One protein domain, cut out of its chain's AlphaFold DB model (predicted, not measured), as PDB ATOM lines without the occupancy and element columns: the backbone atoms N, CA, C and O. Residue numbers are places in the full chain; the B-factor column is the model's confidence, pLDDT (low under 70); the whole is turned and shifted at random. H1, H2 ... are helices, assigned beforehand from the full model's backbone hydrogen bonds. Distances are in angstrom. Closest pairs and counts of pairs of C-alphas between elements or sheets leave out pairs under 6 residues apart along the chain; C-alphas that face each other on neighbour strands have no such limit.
ATOM      1  N   GLU A 156       2.300  37.502  37.706       96.00
ATOM      2  CA  GLU A 156       2.257  36.198  38.370       96.00
ATOM      3  C   GLU A 156       1.640  36.287  39.770       96.00
ATOM      4  O   GLU A 156       0.840  35.428  40.148       96.00
ATOM      5  N   ARG A 157       1.961  37.344  40.529       96.44
ATOM      6  CA  ARG A 157       1.356  37.611  41.842       96.44
ATOM      7  C   ARG A 157      -0.135  37.905  41.733       96.44
ATOM      8  O   ARG A 157      -0.904  37.320  42.494       96.44
ATOM      9  N   LEU A 158      -0.552  38.708  40.756       96.88
ATOM     10  CA  LEU A 158      -1.966  38.967  40.480       96.88
ATOM     11  C   LEU A 158      -2.712  37.682  40.082       96.88
ATOM     12  O   LEU A 158      -3.801  37.410  40.585       96.88
ATOM     13  N   ILE A 159      -2.121  36.834  39.235       97.00
ATOM     14  CA  ILE A 159      -2.697  35.530  38.863       97.00
ATOM     15  C   ILE A 159      -2.814  34.620  40.091       97.00
ATOM     16  O   ILE A 159      -3.858  34.006  40.315       97.00
ATOM     17  N   ALA A 160      -1.772  34.545  40.920       96.81
ATOM     18  CA  ALA A 160      -1.815  33.778  42.160       96.81
ATOM     19  C   ALA A 160      -2.913  34.296  43.103       96.81
ATOM     20  O   ALA A 160      -3.654  33.494  43.676       96.81
ATOM     21  N   TRP A 161      -3.057  35.619  43.215       96.81
ATOM     22  CA  TRP A 161      -4.103  36.264  44.001       96.81
ATOM     23  C   TRP A 161      -5.501  35.946  43.462       96.81
ATOM     24  O   TRP A 161      -6.323  35.456  44.225       96.81
ATOM     25  N   THR A 162      -5.771  36.107  42.161       96.88
ATOM     26  CA  THR A 162      -7.095  35.805  41.569       96.88
ATOM     27  C   THR A 162      -7.488  34.338  41.742       96.88
ATOM     28  O   THR A 162      -8.639  34.031  42.067       96.88
ATOM     29  N   ARG A 163      -6.529  33.415  41.602       95.69
ATOM     30  CA  ARG A 163      -6.742  31.990  41.874       95.69
ATOM     31  C   ARG A 163      -7.062  31.743  43.340       95.69
ATOM     32  O   ARG A 163      -7.980  30.990  43.651       95.69
ATOM     33  N   MET A 164      -6.306  32.356  44.245       94.50
ATOM     34  CA  MET A 164      -6.532  32.206  45.676       94.50
ATOM     35  C   MET A 164      -7.866  32.822  46.096       94.50
ATOM     36  O   MET A 164      -8.584  32.188  46.858       94.50
ATOM     37  N   LYS A 165      -8.192  34.032  45.641       94.31
ATOM     38  CA  LYS A 165      -9.343  34.819  46.093       94.31
ATOM     39  C   LYS A 165     -10.647  34.309  45.484       94.31
ATOM     40  O   LYS A 165     -11.601  34.068  46.216       94.31
ATOM     41  N   PHE A 166     -10.656  34.071  44.172       94.44
ATOM     42  CA  PHE A 166     -11.876  33.810  43.403       94.44
ATOM     43  C   PHE A 166     -11.918  32.433  42.734       94.44
ATOM     44  O   PHE A 166     -12.916  32.113  42.098       94.44
ATOM     45  N   ASP A 167     -10.871  31.608  42.860       92.75
ATOM     46  CA  ASP A 167     -10.777  30.311  42.164       92.75
ATOM     47  C   ASP A 167     -10.814  30.466  40.625       92.75
ATOM     48  O   ASP A 167     -11.384  29.655  39.898       92.75
ATOM     49  N   ILE A 168     -10.203  31.546  40.120       93.75
ATOM     50  CA  ILE A 168     -10.103  31.856  38.686       93.75
ATOM     51  C   ILE A 168      -8.730  31.440  38.155       93.75
ATOM     52  O   ILE A 168      -7.704  31.656  38.796       93.75
ATOM     53  N   THR A 169      -8.698  30.876  36.945       92.00
ATOM     54  CA  THR A 169      -7.448  30.574  36.235       92.00
ATOM     55  C   THR A 169      -7.188  31.603  35.133       92.00
ATOM     56  O   THR A 169      -8.024  31.827  34.253       92.00
ATOM     57  N   LEU A 170      -6.010  32.218  35.192       94.69
ATOM     58  CA  LEU A 170      -5.502  33.211  34.248       94.69
ATOM     59  C   LEU A 170      -4.073  32.845  33.840       94.69
ATOM     60  O   LEU A 170      -3.358  32.164  34.576       94.69
ATOM     61  N   THR A 171      -3.671  33.302  32.663       95.31
ATOM     62  CA  THR A 171      -2.321  33.135  32.121       95.31
ATOM     63  C   THR A 171      -1.617  34.483  32.004       95.31
ATOM     64  O   THR A 171      -2.260  35.526  31.881       95.31
ATOM     65  N   VAL A 172      -0.282  34.462  32.027       94.88
ATOM     66  CA  VAL A 172       0.538  35.678  31.875       94.88
ATOM     67  C   VAL A 172       0.249  36.359  30.534       94.88
ATOM     68  O   VAL A 172       0.074  37.573  30.494       94.88
ATOM     69  N   ASP A 173       0.107  35.580  29.458       92.50
ATOM     70  CA  ASP A 173      -0.165  36.105  28.116       92.50
ATOM     71  C   ASP A 173      -1.529  36.802  28.009       92.50
ATOM     72  O   ASP A 173      -1.640  37.811  27.314       92.50
ATOM     73  N   GLU A 174      -2.559  36.307  28.710       92.75
ATOM     74  CA  GLU A 174      -3.864  36.979  28.775       92.75
ATOM     75  C   GLU A 174      -3.723  38.374  29.393       92.75
ATOM     76  O   GLU A 174      -4.124  39.355  28.777       92.75
ATOM     77  N   ILE A 175      -3.102  38.479  30.573       93.62
ATOM     78  CA  ILE A 175      -2.939  39.764  31.267       93.62
ATOM     79  C   ILE A 175      -2.026  40.706  30.478       93.62
ATOM     80  O   ILE A 175      -2.324  41.892  30.352       93.62
ATOM     81  N   ARG A 176      -0.938  40.190  29.898       91.31
ATOM     82  CA  ARG A 176      -0.010  40.979  29.082       91.31
ATOM     83  C   ARG A 176      -0.702  41.589  27.863       91.31
ATOM     84  O   ARG A 176      -0.459  42.757  27.562       91.31
ATOM     85  N   ALA A 177      -1.565  40.831  27.183       90.25
ATOM     86  CA  ALA A 177      -2.334  41.338  26.048       90.25
ATOM     87  C   ALA A 177      -3.280  42.484  26.454       90.25
ATOM     88  O   ALA A 177      -3.405  43.464  25.720       90.25
ATOM     89  N   GLU A 178      -3.896  42.399  27.636       90.75
ATOM     90  CA  GLU A 178      -4.725  43.488  28.167       90.75
ATOM     91  C   GLU A 178      -3.884  44.722  28.540       90.75
ATOM     92  O   GLU A 178      -4.249  45.843  28.200       90.75
ATOM     93  N   ILE A 179      -2.712  44.548  29.168       88.25
ATOM     94  CA  ILE A 179      -1.801  45.668  29.494       88.25
ATOM     95  C   ILE A 179      -1.321  46.388  28.226       88.25
ATOM     96  O   ILE A 179      -1.188  47.614  28.224       88.25
ATOM     97  N   ALA A 180      -1.071  45.645  27.144       86.25
ATOM     98  CA  ALA A 180      -0.679  46.208  25.854       86.25
ATOM     99  C   ALA A 180      -1.797  47.035  25.182       86.25
ATOM    100  O   ALA A 180      -1.517  47.785  24.246       86.25
ATOM    101  N   GLY A 181      -3.038  46.942  25.678       76.38
ATOM    102  CA  GLY A 181      -4.199  47.663  25.159       76.38
ATOM    103  C   GLY A 181      -4.861  46.999  23.951       76.38
ATOM    104  O   GLY A 181      -5.661  47.641  23.272       76.38
ATOM    105  N   ASP A 182      -4.556  45.728  23.671       61.34
ATOM    106  CA  ASP A 182      -5.089  45.018  22.501       61.34
ATOM    107  C   ASP A 182      -6.564  44.601  22.666       61.34
ATOM    108  O   ASP A 182      -7.240  44.326  21.670       61.34
ATOM    109  N   ARG A 183      -7.074  44.507  23.905       60.62
ATOM    110  CA  ARG A 183      -8.391  43.907  24.209       60.62
ATOM    111  C   ARG A 183      -9.225  44.615  25.289       60.62
ATOM    112  O   ARG A 183     -10.438  44.403  25.305       60.62
ATOM    113  N   GLY A 184      -8.631  45.489  26.102       76.88
ATOM    114  CA  GLY A 184      -9.295  46.112  27.250       76.88
ATOM    115  C   GLY A 184      -8.308  46.419  28.374       76.88
ATOM    116  O   GLY A 184      -7.144  46.726  28.114       76.88
ATOM    117  N   SER A 185      -8.780  46.372  29.621       90.12
ATOM    118  CA  SER A 185      -7.942  46.475  30.820       90.12
ATOM    119  C   SER A 185      -7.846  45.134  31.570       90.12
ATOM    120  O   SER A 185      -8.827  44.384  31.617       90.12
ATOM    121  N   PRO A 186      -6.715  44.832  32.247       93.00
ATOM    122  CA  PRO A 186      -6.599  43.638  33.096       93.00
ATOM    123  C   PRO A 186      -7.719  43.536  34.136       93.00
ATOM    124  O   PRO A 186      -8.225  42.450  34.410       93.00
ATOM    125  N   ARG A 187      -8.143  44.690  34.658       94.56
ATOM    126  CA  ARG A 187      -9.263  44.836  35.585       94.56
ATOM    127  C   ARG A 187     -10.568  44.294  35.003       94.56
ATOM    128  O   ARG A 187     -11.206  43.453  35.626       94.56
ATOM    129  N   GLU A 188     -10.951  44.730  33.804       92.88
ATOM    130  CA  GLU A 188     -12.180  44.271  33.136       92.88
ATOM    131  C   GLU A 188     -12.139  42.774  32.816       92.88
ATOM    132  O   GLU A 188     -13.155  42.087  32.958       92.88
ATOM    133  N   LEU A 189     -10.970  42.246  32.435       94.38
ATOM    134  CA  LEU A 189     -10.790  40.814  32.208       94.38
ATOM    135  C   LEU A 189     -11.019  40.011  33.498       94.38
ATOM    136  O   LEU A 189     -11.779  39.040  33.489       94.38
ATOM    137  N   ILE A 190     -10.383  40.410  34.604       96.19
ATOM    138  CA  ILE A 190     -10.526  39.730  35.900       96.19
ATOM    139  C   ILE A 190     -11.967  39.837  36.395       96.19
ATOM    140  O   ILE A 190     -12.545  38.821  36.776       96.19
ATOM    141  N   HIS A 191     -12.568  41.025  36.310       95.31
ATOM    142  CA  HIS A 191     -13.972  41.261  36.636       95.31
ATOM    143  C   HIS A 191     -14.896  40.332  35.847       95.31
ATOM    144  O   HIS A 191     -15.706  39.609  36.423       95.31
ATOM    145  N   SER A 192     -14.748  40.288  34.519       94.12
ATOM    146  CA  SER A 192     -15.560  39.419  33.668       94.12
ATOM    147  C   SER A 192     -15.423  37.949  34.075       94.12
ATOM    148  O   SER A 192     -16.433  37.254  34.198       94.12
ATOM    149  N   LYS A 193     -14.198  37.478  34.357       95.62
ATOM    150  CA  LYS A 193     -13.982  36.108  34.846       95.62
ATOM    151  C   LYS A 193     -14.578  35.873  36.237       95.62
ATOM    152  O   LYS A 193     -15.113  34.789  36.465       95.62
ATOM    153  N   ALA A 194     -14.534  36.850  37.139       96.00
ATOM    154  CA  ALA A 194     -15.117  36.747  38.475       96.00
ATOM    155  C   ALA A 194     -16.644  36.665  38.426       96.00
ATOM    156  O   ALA A 194     -17.227  35.782  39.056       96.00
ATOM    157  N   VAL A 195     -17.284  37.490  37.595       92.75
ATOM    158  CA  VAL A 195     -18.732  37.432  37.357       92.75
ATOM    159  C   VAL A 195     -19.134  36.086  36.754       92.75
ATOM    160  O   VAL A 195     -20.071  35.459  37.243       92.75
ATOM    161  N   MET A 196     -18.409  35.588  35.745       92.62
ATOM    162  CA  MET A 196     -18.675  34.255  35.178       92.62
ATOM    163  C   MET A 196     -18.526  33.154  36.234       92.62
ATOM    164  O   MET A 196     -19.375  32.272  36.342       92.62
ATOM    165  N   ARG A 197     -17.489  33.233  37.073       94.81
ATOM    166  CA  ARG A 197     -17.258  32.265  38.149       94.81
ATOM    167  C   ARG A 197     -18.350  32.305  39.221       94.81
ATOM    168  O   ARG A 197     -18.705  31.256  39.769       94.81
ATOM    169  N   TYR A 198     -18.874  33.490  39.523       93.50
ATOM    170  CA  TYR A 198     -20.003  33.673  40.430       93.50
ATOM    171  C   TYR A 198     -21.294  33.109  39.820       93.50
ATOM    172  O   TYR A 198     -22.030  32.403  40.500       93.50
ATOM    173  N   GLN A 199     -21.536  33.309  38.523       90.38
ATOM    174  CA  GLN A 199     -22.667  32.693  37.815       90.38
ATOM    175  C   GLN A 199     -22.580  31.162  37.814       90.38
ATOM    176  O   GLN A 199     -23.578  30.486  38.065       90.38
ATOM    177  N   ASP A 200     -21.386  30.594  37.618       92.31
ATOM    178  CA  ASP A 200     -21.179  29.152  37.790       92.31
ATOM    179  C   ASP A 200     -21.543  28.715  39.215       92.31
ATOM    180  O   ASP A 200     -22.154  27.666  39.408       92.31
ATOM    181  N   ARG A 201     -21.255  29.547  40.223       92.44
ATOM    182  CA  ARG A 201     -21.670  29.300  41.608       92.44
ATOM    183  C   ARG A 201     -23.190  29.306  41.767       92.44
ATOM    184  O   ARG A 201     -23.709  28.431  42.457       92.44
ATOM    185  N   GLU A 202     -23.893  30.229  41.113       91.25
ATOM    186  CA  GLU A 202     -25.362  30.289  41.119       91.25
ATOM    187  C   GLU A 202     -26.013  29.023  40.534       91.25
ATOM    188  O   GLU A 202     -27.130  28.674  40.922       91.25
ATOM    189  N   VAL A 203     -25.304  28.310  39.650       92.19
ATOM    190  CA  VAL A 203     -25.724  27.022  39.078       92.19
ATOM    191  C   VAL A 203     -25.318  25.848  39.971       92.19
ATOM    192  O   VAL A 203     -26.157  25.032  40.349       92.19
ATOM    193  N   GLU A 204     -24.033  25.745  40.311       91.88
ATOM    194  CA  GLU A 204     -23.458  24.604  41.031       91.88
ATOM    195  C   GLU A 204     -24.042  24.457  42.434       91.88
ATOM    196  O   GLU A 204     -24.261  23.348  42.926       91.88
ATOM    197  N   TYR A 205     -24.267  25.580  43.109       91.56
ATOM    198  CA  TYR A 205     -24.535  25.563  44.531       91.56
ATOM    199  C   TYR A 205     -25.914  25.010  44.913       91.56
ATOM    200  O   TYR A 205     -25.963  24.134  45.784       91.56
ATOM    201  N   PRO A 206     -27.027  25.425  44.272       92.19
ATOM    202  CA  PRO A 206     -28.326  24.805  44.524       92.19
ATOM    203  C   PRO A 206     -28.327  23.307  44.202       92.19
ATOM    204  O   PRO A 206     -28.986  22.537  44.897       92.19
ATOM    205  N   ILE A 207     -27.559  22.878  43.192       92.31
ATOM    206  CA  ILE A 207     -27.424  21.465  42.815       92.31
ATOM    207  C   ILE A 207     -26.704  20.686  43.910       92.31
ATOM    208  O   ILE A 207     -27.212  19.663  44.366       92.31
ATOM    209  N   ASP A 208     -25.545  21.172  44.358       90.94
ATOM    210  CA  ASP A 208     -24.784  20.546  45.439       90.94
ATOM    211  C   ASP A 208     -25.633  20.441  46.716       90.94
ATOM    212  O   ASP A 208     -25.654  19.390  47.363       90.94
ATOM    213  N   TYR A 209     -26.386  21.495  47.045       90.56
ATOM    214  CA  TYR A 209     -27.309  21.506  48.178       90.56
ATOM    215  C   TYR A 209     -28.429  20.467  48.019       90.56
ATOM    216  O   TYR A 209     -28.638  19.640  48.911       90.56
ATOM    217  N   ALA A 210     -29.122  20.466  46.877       90.50
ATOM    218  CA  ALA A 210     -30.223  19.548  46.605       90.50
ATOM    219  C   ALA A 210     -29.756  18.086  46.629       90.50
ATOM    220  O   ALA A 210     -30.367  17.256  47.298       90.50
ATOM    221  N   LEU A 211     -28.626  17.776  45.986       90.06
ATOM    222  CA  LEU A 211     -28.042  16.436  45.993       90.06
ATOM    223  C   LEU A 211     -27.627  15.997  47.396       90.06
ATOM    224  O   LEU A 211     -27.846  14.843  47.767       90.06
ATOM    225  N   ALA A 212     -27.051  16.892  48.198       88.69
ATOM    226  CA  ALA A 212     -26.676  16.568  49.566       88.69
ATOM    227  C   ALA A 212     -27.911  16.290  50.445       88.69
ATOM    228  O   ALA A 212     -27.916  15.316  51.204       88.69
ATOM    229  N   MET A 213     -28.994  17.059  50.276       88.69
ATOM    230  CA  MET A 213     -30.287  16.781  50.911       88.69
ATOM    231  C   MET A 213     -30.882  15.448  50.447       88.69
ATOM    232  O   MET A 213     -31.348  14.664  51.278       88.69
ATOM    233  N   THR A 214     -30.800  15.131  49.152       89.38
ATOM    234  CA  THR A 214     -31.208  13.827  48.619       89.38
ATOM    235  C   THR A 214     -30.410  12.706  49.273       89.38
ATOM    236  O   THR A 214     -31.006  11.769  49.789       89.38
ATOM    237  N   VAL A 215     -29.079  12.801  49.352       87.75
ATOM    238  CA  VAL A 215     -28.230  11.785  50.004       87.75
ATOM    239  C   VAL A 215     -28.601  11.587  51.479       87.75
ATOM    240  O   VAL A 215     -28.602  10.453  51.967       87.75
ATOM    241  N   MET A 216     -28.948  12.655  52.199       86.62
ATOM    242  CA  MET A 216     -29.446  12.550  53.575       86.62
ATOM    243  C   MET A 216     -30.809  11.848  53.637       86.62
ATOM    244  O   MET A 216     -30.989  10.945  54.458       86.62
ATOM    245  N   GLY A 217     -31.738  12.209  52.748       87.56
ATOM    246  CA  GLY A 217     -33.065  11.598  52.639       87.56
ATOM    247  C   GLY A 217     -33.030  10.126  52.220       87.56
ATOM    248  O   GLY A 217     -33.815   9.327  52.728       87.56
ATOM    249  N   MET A 218     -32.057   9.731  51.389       86.00
ATOM    250  CA  MET A 218     -31.843   8.346  50.947       86.00
ATOM    251  C   MET A 218     -31.586   7.387  52.118       86.00
ATOM    252  O   MET A 218     -31.849   6.193  51.993       86.00
ATOM    253  N   ARG A 219     -31.109   7.889  53.269       84.38
ATOM    254  CA  ARG A 219     -30.950   7.084  54.495       84.38
ATOM    255  C   ARG A 219     -32.287   6.662  55.106       84.38
ATOM    256  O   ARG A 219     -32.326   5.665  55.818       84.38
ATOM    257  N   GLN A 220     -33.348   7.436  54.873       88.25
ATOM    258  CA  GLN A 220     -34.686   7.186  55.408       88.25
ATOM    259  C   GLN A 220     -35.592   6.540  54.355       88.25
ATOM    260  O   GLN A 220     -36.150   5.476  54.600       88.25
ATOM    261  N   SER A 221     -35.725   7.171  53.185       91.25
ATOM    262  CA  SER A 221     -36.552   6.688  52.077       91.25
ATOM    263  C   SER A 221     -35.955   7.113  50.731       91.25
ATOM    264  O   SER A 221     -36.032   8.292  50.375       91.25
ATOM    265  N   PRO A 222     -35.371   6.173  49.963       86.50
ATOM    266  CA  PRO A 222     -34.812   6.472  48.649       86.50
ATOM    267  C   PRO A 222     -35.835   7.009  47.642       86.50
ATOM    268  O   PRO A 222     -35.539   7.954  46.920       86.50
ATOM    269  N   GLU A 223     -37.045   6.442  47.606       87.69
ATOM    270  CA  GLU A 223     -38.085   6.857  46.654       87.69
ATOM    271  C   GLU A 223     -38.532   8.297  46.912       87.69
ATOM    272  O   GLU A 223     -38.480   9.124  46.004       87.69
ATOM    273  N   ALA A 224     -38.856   8.626  48.166       89.25
ATOM    274  CA  ALA A 224     -39.276   9.977  48.535       89.25
ATOM    275  C   ALA A 224     -38.161  11.017  48.320       89.25
ATOM    276  O   ALA A 224     -38.437  12.151  47.936       89.25
ATOM    277  N   ALA A 225     -36.896  10.644  48.542       90.19
ATOM    278  CA  ALA A 225     -35.758  11.539  48.331       90.19
ATOM    279  C   ALA A 225     -35.540  11.879  46.846       90.19
ATOM    280  O   ALA A 225     -35.223  13.025  46.519       90.19
ATOM    281  N   LEU A 226     -35.720  10.903  45.950       89.81
ATOM    282  CA  LEU A 226     -35.634  11.124  44.504       89.81
ATOM    283  C   LEU A 226     -36.844  11.901  43.976       89.81
ATOM    284  O   LEU A 226     -36.668  12.818  43.177       89.81
ATOM    285  N   GLU A 227     -38.054  11.597  44.450       90.31
ATOM    286  CA  GLU A 227     -39.257  12.370  44.107       90.31
ATOM    287  C   GLU A 227     -39.133  13.836  44.537       90.31
ATOM    288  O   GLU A 227     -39.485  14.732  43.769       90.31
ATOM    289  N   ALA A 228     -38.568  14.097  45.719       90.81
ATOM    290  CA  ALA A 228     -38.302  15.453  46.186       90.81
ATOM    291  C   ALA A 228     -37.312  16.199  45.275       90.81
ATOM    292  O   ALA A 228     -37.541  17.367  44.963       90.81
ATOM    293  N   LEU A 229     -36.248  15.535  44.804       91.38
ATOM    294  CA  LEU A 229     -35.280  16.127  43.872       91.38
ATOM    295  C   LEU A 229     -35.922  16.461  42.518       91.38
ATOM    296  O   LEU A 229     -35.720  17.554  41.991       91.38
ATOM    297  N   ILE A 230     -36.723  15.542  41.973       91.44
ATOM    298  CA  ILE A 230     -37.446  15.746  40.709       91.44
ATOM    299  C   ILE A 230     -38.453  16.891  40.853       91.44
ATOM    300  O   ILE A 230     -38.513  17.776  40.000       91.44
ATOM    301  N   GLY A 231     -39.215  16.910  41.950       90.44
ATOM    302  CA  GLY A 231     -40.161  17.979  42.257       90.44
ATOM    303  C   GLY A 231     -39.475  19.338  42.392       90.44
ATOM    304  O   GLY A 231     -39.938  20.314  41.807       90.44
ATOM    305  N   TRP A 232     -38.338  19.393  43.092       91.69
ATOM    306  CA  TRP A 232     -37.513  20.597  43.204       91.69
ATOM    307  C   TRP A 232     -37.060  21.104  41.829       91.69
ATOM    308  O   TRP A 232     -37.310  22.266  41.506       91.69
ATOM    309  N   ALA A 233     -36.483  20.236  40.991       91.94
ATOM    310  CA  ALA A 233     -35.997  20.609  39.661       91.94
ATOM    311  C   ALA A 233     -37.133  21.109  38.750       91.94
ATOM    312  O   ALA A 233     -36.984  22.113  38.048       91.94
ATOM    313  N   LYS A 234     -38.300  20.457  38.818       90.00
ATOM    314  CA  LYS A 234     -39.493  20.839  38.060       90.00
ATOM    315  C   LYS A 234     -40.060  22.185  38.501       90.00
ATOM    316  O   LYS A 234     -40.305  23.040  37.659       90.00
ATOM    317  N   VAL A 235     -40.282  22.381  39.800       85.25
ATOM    318  CA  VAL A 235     -40.911  23.607  40.322       85.25
ATOM    319  C   VAL A 235     -39.995  24.817  40.148       85.25
ATOM    320  O   VAL A 235     -40.470  25.897  39.812       85.25
ATOM    321  N   ARG A 236     -38.687  24.653  40.367       86.19
ATOM    322  CA  ARG A 236     -37.735  25.773  40.374       86.19
ATOM    323  C   ARG A 236     -37.246  26.147  38.984       86.19
ATOM    324  O   ARG A 236     -37.180  27.328  38.664       86.19
ATOM    325  N   TYR A 237     -36.922  25.146  38.169       89.69
ATOM    326  CA  TYR A 237     -36.255  25.351  36.882       89.69
ATOM    327  C   TYR A 237     -37.099  24.893  35.688       89.69
ATOM    328  O   TYR A 237     -36.657  25.010  34.549       89.69
ATOM    329  N   GLY A 238     -38.308  24.368  35.919       86.25
ATOM    330  CA  GLY A 238     -39.145  23.817  34.851       86.25
ATOM    331  C   GLY A 238     -38.574  22.540  34.231       86.25
ATOM    332  O   GLY A 238     -38.956  22.184  33.119       86.25
ATOM    333  N   LEU A 239     -37.641  21.864  34.910       89.25
ATOM    334  CA  LEU A 239     -36.944  20.702  34.367       89.25
ATOM    335  C   LEU A 239     -37.780  19.435  34.542       89.25
ATOM    336  O   LEU A 239     -38.045  18.991  35.660       89.25
ATOM    337  N   GLU A 240     -38.170  18.828  33.423       87.12
ATOM    338  CA  GLU A 240     -38.852  17.536  33.409       87.12
ATOM    339  C   GLU A 240     -37.826  16.403  33.377       87.12
ATOM    340  O   GLU A 240     -37.361  15.981  32.321       87.12
ATOM    341  N   LEU A 241     -37.449  15.931  34.565       85.81
ATOM    342  CA  LEU A 241     -36.555  14.787  34.718       85.81
ATOM    343  C   LEU A 241     -37.344  13.475  34.651       85.81
ATOM    344  O   LEU A 241     -38.355  13.313  35.339       85.81
ATOM    345  N   ASP A 242     -36.854  12.516  33.864       85.06
ATOM    346  CA  ASP A 242     -37.414  11.165  33.817       85.06
ATOM    347  C   ASP A 242     -37.090  10.411  35.121       85.06
ATOM    348  O   ASP A 242     -35.929  10.230  35.499       85.06
ATOM    349  N   ALA A 243     -38.133   9.969  35.827       82.06
ATOM    350  CA  ALA A 243     -37.996   9.322  37.129       82.06
ATOM    351  C   ALA A 243     -37.239   7.983  37.065       82.06
ATOM    352  O   ALA A 243     -36.520   7.634  38.007       82.06
ATOM    353  N   ASP A 244     -37.365   7.236  35.966       81.19
ATOM    354  CA  ASP A 244     -36.645   5.980  35.770       81.19
ATOM    355  C   ASP A 244     -35.175   6.219  35.410       81.19
ATOM    356  O   ASP A 244     -34.312   5.435  35.823       81.19
ATOM    357  N   GLU A 245     -34.865   7.295  34.682       82.12
ATOM    358  CA  GLU A 245     -33.489   7.714  34.420       82.12
ATOM    359  C   GLU A 245     -32.792   8.182  35.700       82.12
ATOM    360  O   GLU A 245     -31.691   7.710  35.992       82.12
ATOM    361  N   VAL A 246     -33.443   9.036  36.496       82.12
ATOM    362  CA  VAL A 246     -32.907   9.532  37.774       82.12
ATOM    363  C   VAL A 246     -32.676   8.381  38.755       82.12
ATOM    364  O   VAL A 246     -31.617   8.307  39.372       82.12
ATOM    365  N   ARG A 247     -33.603   7.416  38.845       80.94
ATOM    366  CA  ARG A 247     -33.457   6.236  39.718       80.94
ATOM    367  C   ARG A 247     -32.270   5.347  39.333       80.94
ATOM    368  O   ARG A 247     -31.659   4.728  40.203       80.94
ATOM    369  N   LYS A 248     -31.958   5.245  38.038       84.81
ATOM    370  CA  LYS A 248     -30.832   4.441  37.524       84.81
ATOM    371  C   LYS A 248     -29.515   5.221  37.490       84.81
ATOM    372  O   LYS A 248     -28.456   4.611  37.341       84.81
ATOM    373  N   ALA A 249     -29.564   6.546  37.588       83.00
ATOM    374  CA  ALA A 249     -28.401   7.415  37.540       83.00
ATOM    375  C   ALA A 249     -27.659   7.436  38.886       83.00
ATOM    376  O   ALA A 249     -28.247   7.574  39.954       83.00
ATOM    377  N   GLY A 250     -26.328   7.336  38.839       81.50
ATOM    378  CA  GLY A 250     -25.488   7.631  40.003       81.50
ATOM    379  C   GLY A 250     -25.404   9.142  40.283       81.50
ATOM    380  O   GLY A 250     -25.711   9.939  39.392       81.50
ATOM    381  N   PRO A 251     -24.908   9.564  41.465       82.50
ATOM    382  CA  PRO A 251     -24.827  10.978  41.857       82.50
ATOM    383  C   PRO A 251     -24.131  11.888  40.840       82.50
ATOM    384  O   PRO A 251     -24.611  12.982  40.568       82.50
ATOM    385  N   ALA A 252     -23.045  11.417  40.219       86.19
ATOM    386  CA  ALA A 252     -22.316  12.184  39.210       86.19
ATOM    387  C   ALA A 252     -23.140  12.422  37.931       86.19
ATOM    388  O   ALA A 252     -23.124  13.518  37.379       86.19
ATOM    389  N   LYS A 253     -23.901  11.412  37.480       88.12
ATOM    390  CA  LYS A 253     -24.772  11.552  36.307       88.12
ATOM    391  C   LYS A 253     -25.966  12.463  36.619       88.12
ATOM    392  O   LYS A 253     -26.311  13.292  35.789       88.12
ATOM    393  N   MET A 254     -26.550  12.355  37.818       87.50
ATOM    394  CA  MET A 254     -27.618  13.263  38.260       87.50
ATOM    395  C   MET A 254     -27.143  14.715  38.310       87.50
ATOM    396  O   MET A 254     -27.833  15.592  37.800       87.50
ATOM    397  N   LYS A 255     -25.950  14.960  38.867       90.56
ATOM    398  CA  LYS A 255     -25.338  16.292  38.896       90.56
ATOM    399  C   LYS A 255     -25.212  16.880  37.490       90.56
ATOM    400  O   LYS A 255     -25.734  17.958  37.253       90.56
ATOM    401  N   SER A 256     -24.630  16.134  36.551       91.19
ATOM    402  CA  SER A 256     -24.458  16.596  35.167       91.19
ATOM    403  C   SER A 256     -25.785  16.902  34.455       91.19
ATOM    404  O   SER A 256     -25.864  17.900  33.747       91.19
ATOM    405  N   LEU A 257     -26.828  16.084  34.656       89.44
ATOM    406  CA  LEU A 257     -28.158  16.332  34.077       89.44
ATOM    407  C   LEU A 257     -28.795  17.618  34.629       89.44
ATOM    408  O   LEU A 257     -29.393  18.391  33.882       89.44
ATOM    409  N   LEU A 258     -28.663  17.850  35.939       92.00
ATOM    410  CA  LEU A 258     -29.147  19.071  36.584       92.00
ATOM    411  C   LEU A 258     -28.359  20.300  36.126       92.00
ATOM    412  O   LEU A 258     -28.962  21.327  35.836       92.00
ATOM    413  N   GLU A 259     -27.034  20.191  36.029       93.06
ATOM    414  CA  GLU A 259     -26.159  21.279  35.584       93.06
ATOM    415  C   GLU A 259     -26.506  21.738  34.171       93.06
ATOM    416  O   GLU A 259     -26.619  22.938  33.941       93.06
ATOM    417  N   GLU A 260     -26.731  20.810  33.239       91.31
ATOM    418  CA  GLU A 260     -27.113  21.143  31.863       91.31
ATOM    419  C   GLU A 260     -28.449  21.903  31.817       91.31
ATOM    420  O   GLU A 260     -28.547  22.973  31.208       91.31
ATOM    421  N   GLY A 261     -29.470  21.388  32.508       91.25
ATOM    422  CA  GLY A 261     -30.794  22.008  32.541       91.25
ATOM    423  C   GLY A 261     -30.803  23.379  33.221       91.25
ATOM    424  O   GLY A 261     -31.401  24.327  32.710       91.25
ATOM    425  N   ILE A 262     -30.120  23.504  34.359       92.94
ATOM    426  CA  ILE A 262     -30.072  24.748  35.135       92.94
ATOM    427  C   ILE A 262     -29.204  25.789  34.425       92.94
ATOM    428  O   ILE A 262     -29.600  26.949  34.351       92.94
ATOM    429  N   ARG A 263     -28.071  25.401  33.825       93.38
ATOM    430  CA  ARG A 263     -27.249  26.331  33.037       93.38
ATOM    431  C   ARG A 263     -28.055  26.928  31.887       93.38
ATOM    432  O   ARG A 263     -28.063  28.146  31.734       93.38
ATOM    433  N   LYS A 264     -28.826  26.110  31.164       91.88
ATOM    434  CA  LYS A 264     -29.734  26.598  30.117       91.88
ATOM    435  C   LYS A 264     -30.776  27.586  30.658       91.88
ATOM    436  O   LYS A 264     -31.063  28.593  30.016       91.88
ATOM    437  N   TRP A 265     -31.318  27.337  31.850       93.19
ATOM    438  CA  TRP A 265     -32.259  28.251  32.507       93.19
ATOM    439  C   TRP A 265     -31.635  29.634  32.783       93.19
ATOM    440  O   TRP A 265     -32.277  30.663  32.545       93.19
ATOM    441  N   PHE A 266     -30.371  29.672  33.221       89.88
ATOM    442  CA  PHE A 266     -29.624  30.922  33.409       89.88
ATOM    443  C   PHE A 266     -29.243  31.590  32.077       89.88
ATOM    444  O   PHE A 266     -29.415  32.799  31.941       89.88
ATOM    445  N   GLU A 267     -28.806  30.829  31.068       90.38
ATOM    446  CA  GLU A 267     -28.493  31.339  29.720       90.38
ATOM    447  C   GLU A 267     -29.708  32.001  29.052       90.38
ATOM    448  O   GLU A 267     -29.593  33.040  28.399       90.38
ATOM    449  N   GLU A 268     -30.901  31.442  29.261       92.06
ATOM    450  CA  GLU A 268     -32.164  32.006  28.782       92.06
ATOM    451  C   GLU A 268     -32.652  33.216  29.598       92.06
ATOM    452  O   GLU A 268     -33.733  33.750  29.306       92.06
ATOM    453  N   LYS A 269     -31.882  33.659  30.604       91.88
ATOM    454  CA  LYS A 269     -32.184  34.797  31.484       91.88
ATOM    455  C   LYS A 269     -33.563  34.702  32.135       91.88
ATOM    456  O   LYS A 269     -34.302  35.682  32.231       91.88
TER     457      LYS A 269
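What this domain is: This is residues 156 to 269 of the 455 residues of the protein "SecA_SW domain-containing protein" of Phycisphaerales bacterium (UniProt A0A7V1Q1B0). One long helix, H3, makes the length of a rod, with two small groups of helices at its two ends: the short H1 and H2 near its beginning, and H4, H5 and H6 round its second half. H4 folds back from the end of H3 as a helical hairpin, H6 is side by side with H4 and crosses H3 steeply, and the short H5 packs on H4. The printed part has 114 residues with six named helices, H1 to H6 in order, and no named strand; its class is all helix, part aligned and part crossed in packing. It is loose, with a radius of gyration of the C-alphas of 19.0 A, and spans 58 by 28 by 18 A.

How they stand to each other: H1, residues 156 to 166, and H2, residues 172 to 179, are close but not clearly touching, about perpendicular at 84 degrees; their closest C-alphas, of Glu 156 and Val 172, are 6.7 A apart. H3, residues 186 to 217, is the hub, touching four other helices. H1 and H3 only just touch, with 3 pairs of C-alphas within 8 A, the closest being Phe 166 and Ala 194 at 6.6 A; H3 does so with residues 190 to 197 alone. H2 touches residues 186 to 189 of H3 alone, at a steep tilt of 50 degrees, opposite ways; the closest C-alphas, of Glu 178 and Pro 186, are 5.3 A apart. H4, residues 222 to 237, forms a hairpin with H3, at a shallow tilt of 34.5 degrees, only just short of steep; residues 224 to 229 of H4 touch residues 210 to 217 of H3, closest at the C-alphas of Gly 217 and Ala 225, 5.1 A. H5, residues 243 to 248, touches residues 226 to 230 of H4 alone, closest at the C-alphas of Leu 226 and Arg 247, 7.2 A. H6, residues 251 to 267, touches residues 203 to 211 of H3 alone, at a steep tilt of 47 degrees, opposite ways; the C-alphas of Val 203 and Arg 263 are closest, 6.3 A. Residues 258 to 265 of H6 touch residues 233 to 237 of H4 at a shallow tilt of 13 degrees, the same way, closest at the C-alphas of Tyr 237 and Ile 262, 6.5 A. H1 and H2 are apart from H4, H5 and H6. In H1, H2, H4, H5 and H6 every O i to N i+4 pair is within hydrogen-bond range; in H3 26 of 28 are.

Where its parts are: H1 begins at C-alpha 156 (2.257, 36.198, 38.370) and is 15.2 A long; H2 is 10.5 A. H3 runs 45.9 A, from (-6.599, 43.638, 33.096) to (-33.065, 11.598, 52.639). H4 is 22.3 A long, H5 8.7 A, and H6 24.0 A, ending at C-alpha 267 (-28.493, 31.339, 29.720).

The domain as a whole: The C-alphas farthest apart, of Ala 180 and Gln 220, are 59.6 A apart. The printed part has no cut and no long link. The mean pLDDT of the printed part is 89.9; residues 182 to 183 are under 70.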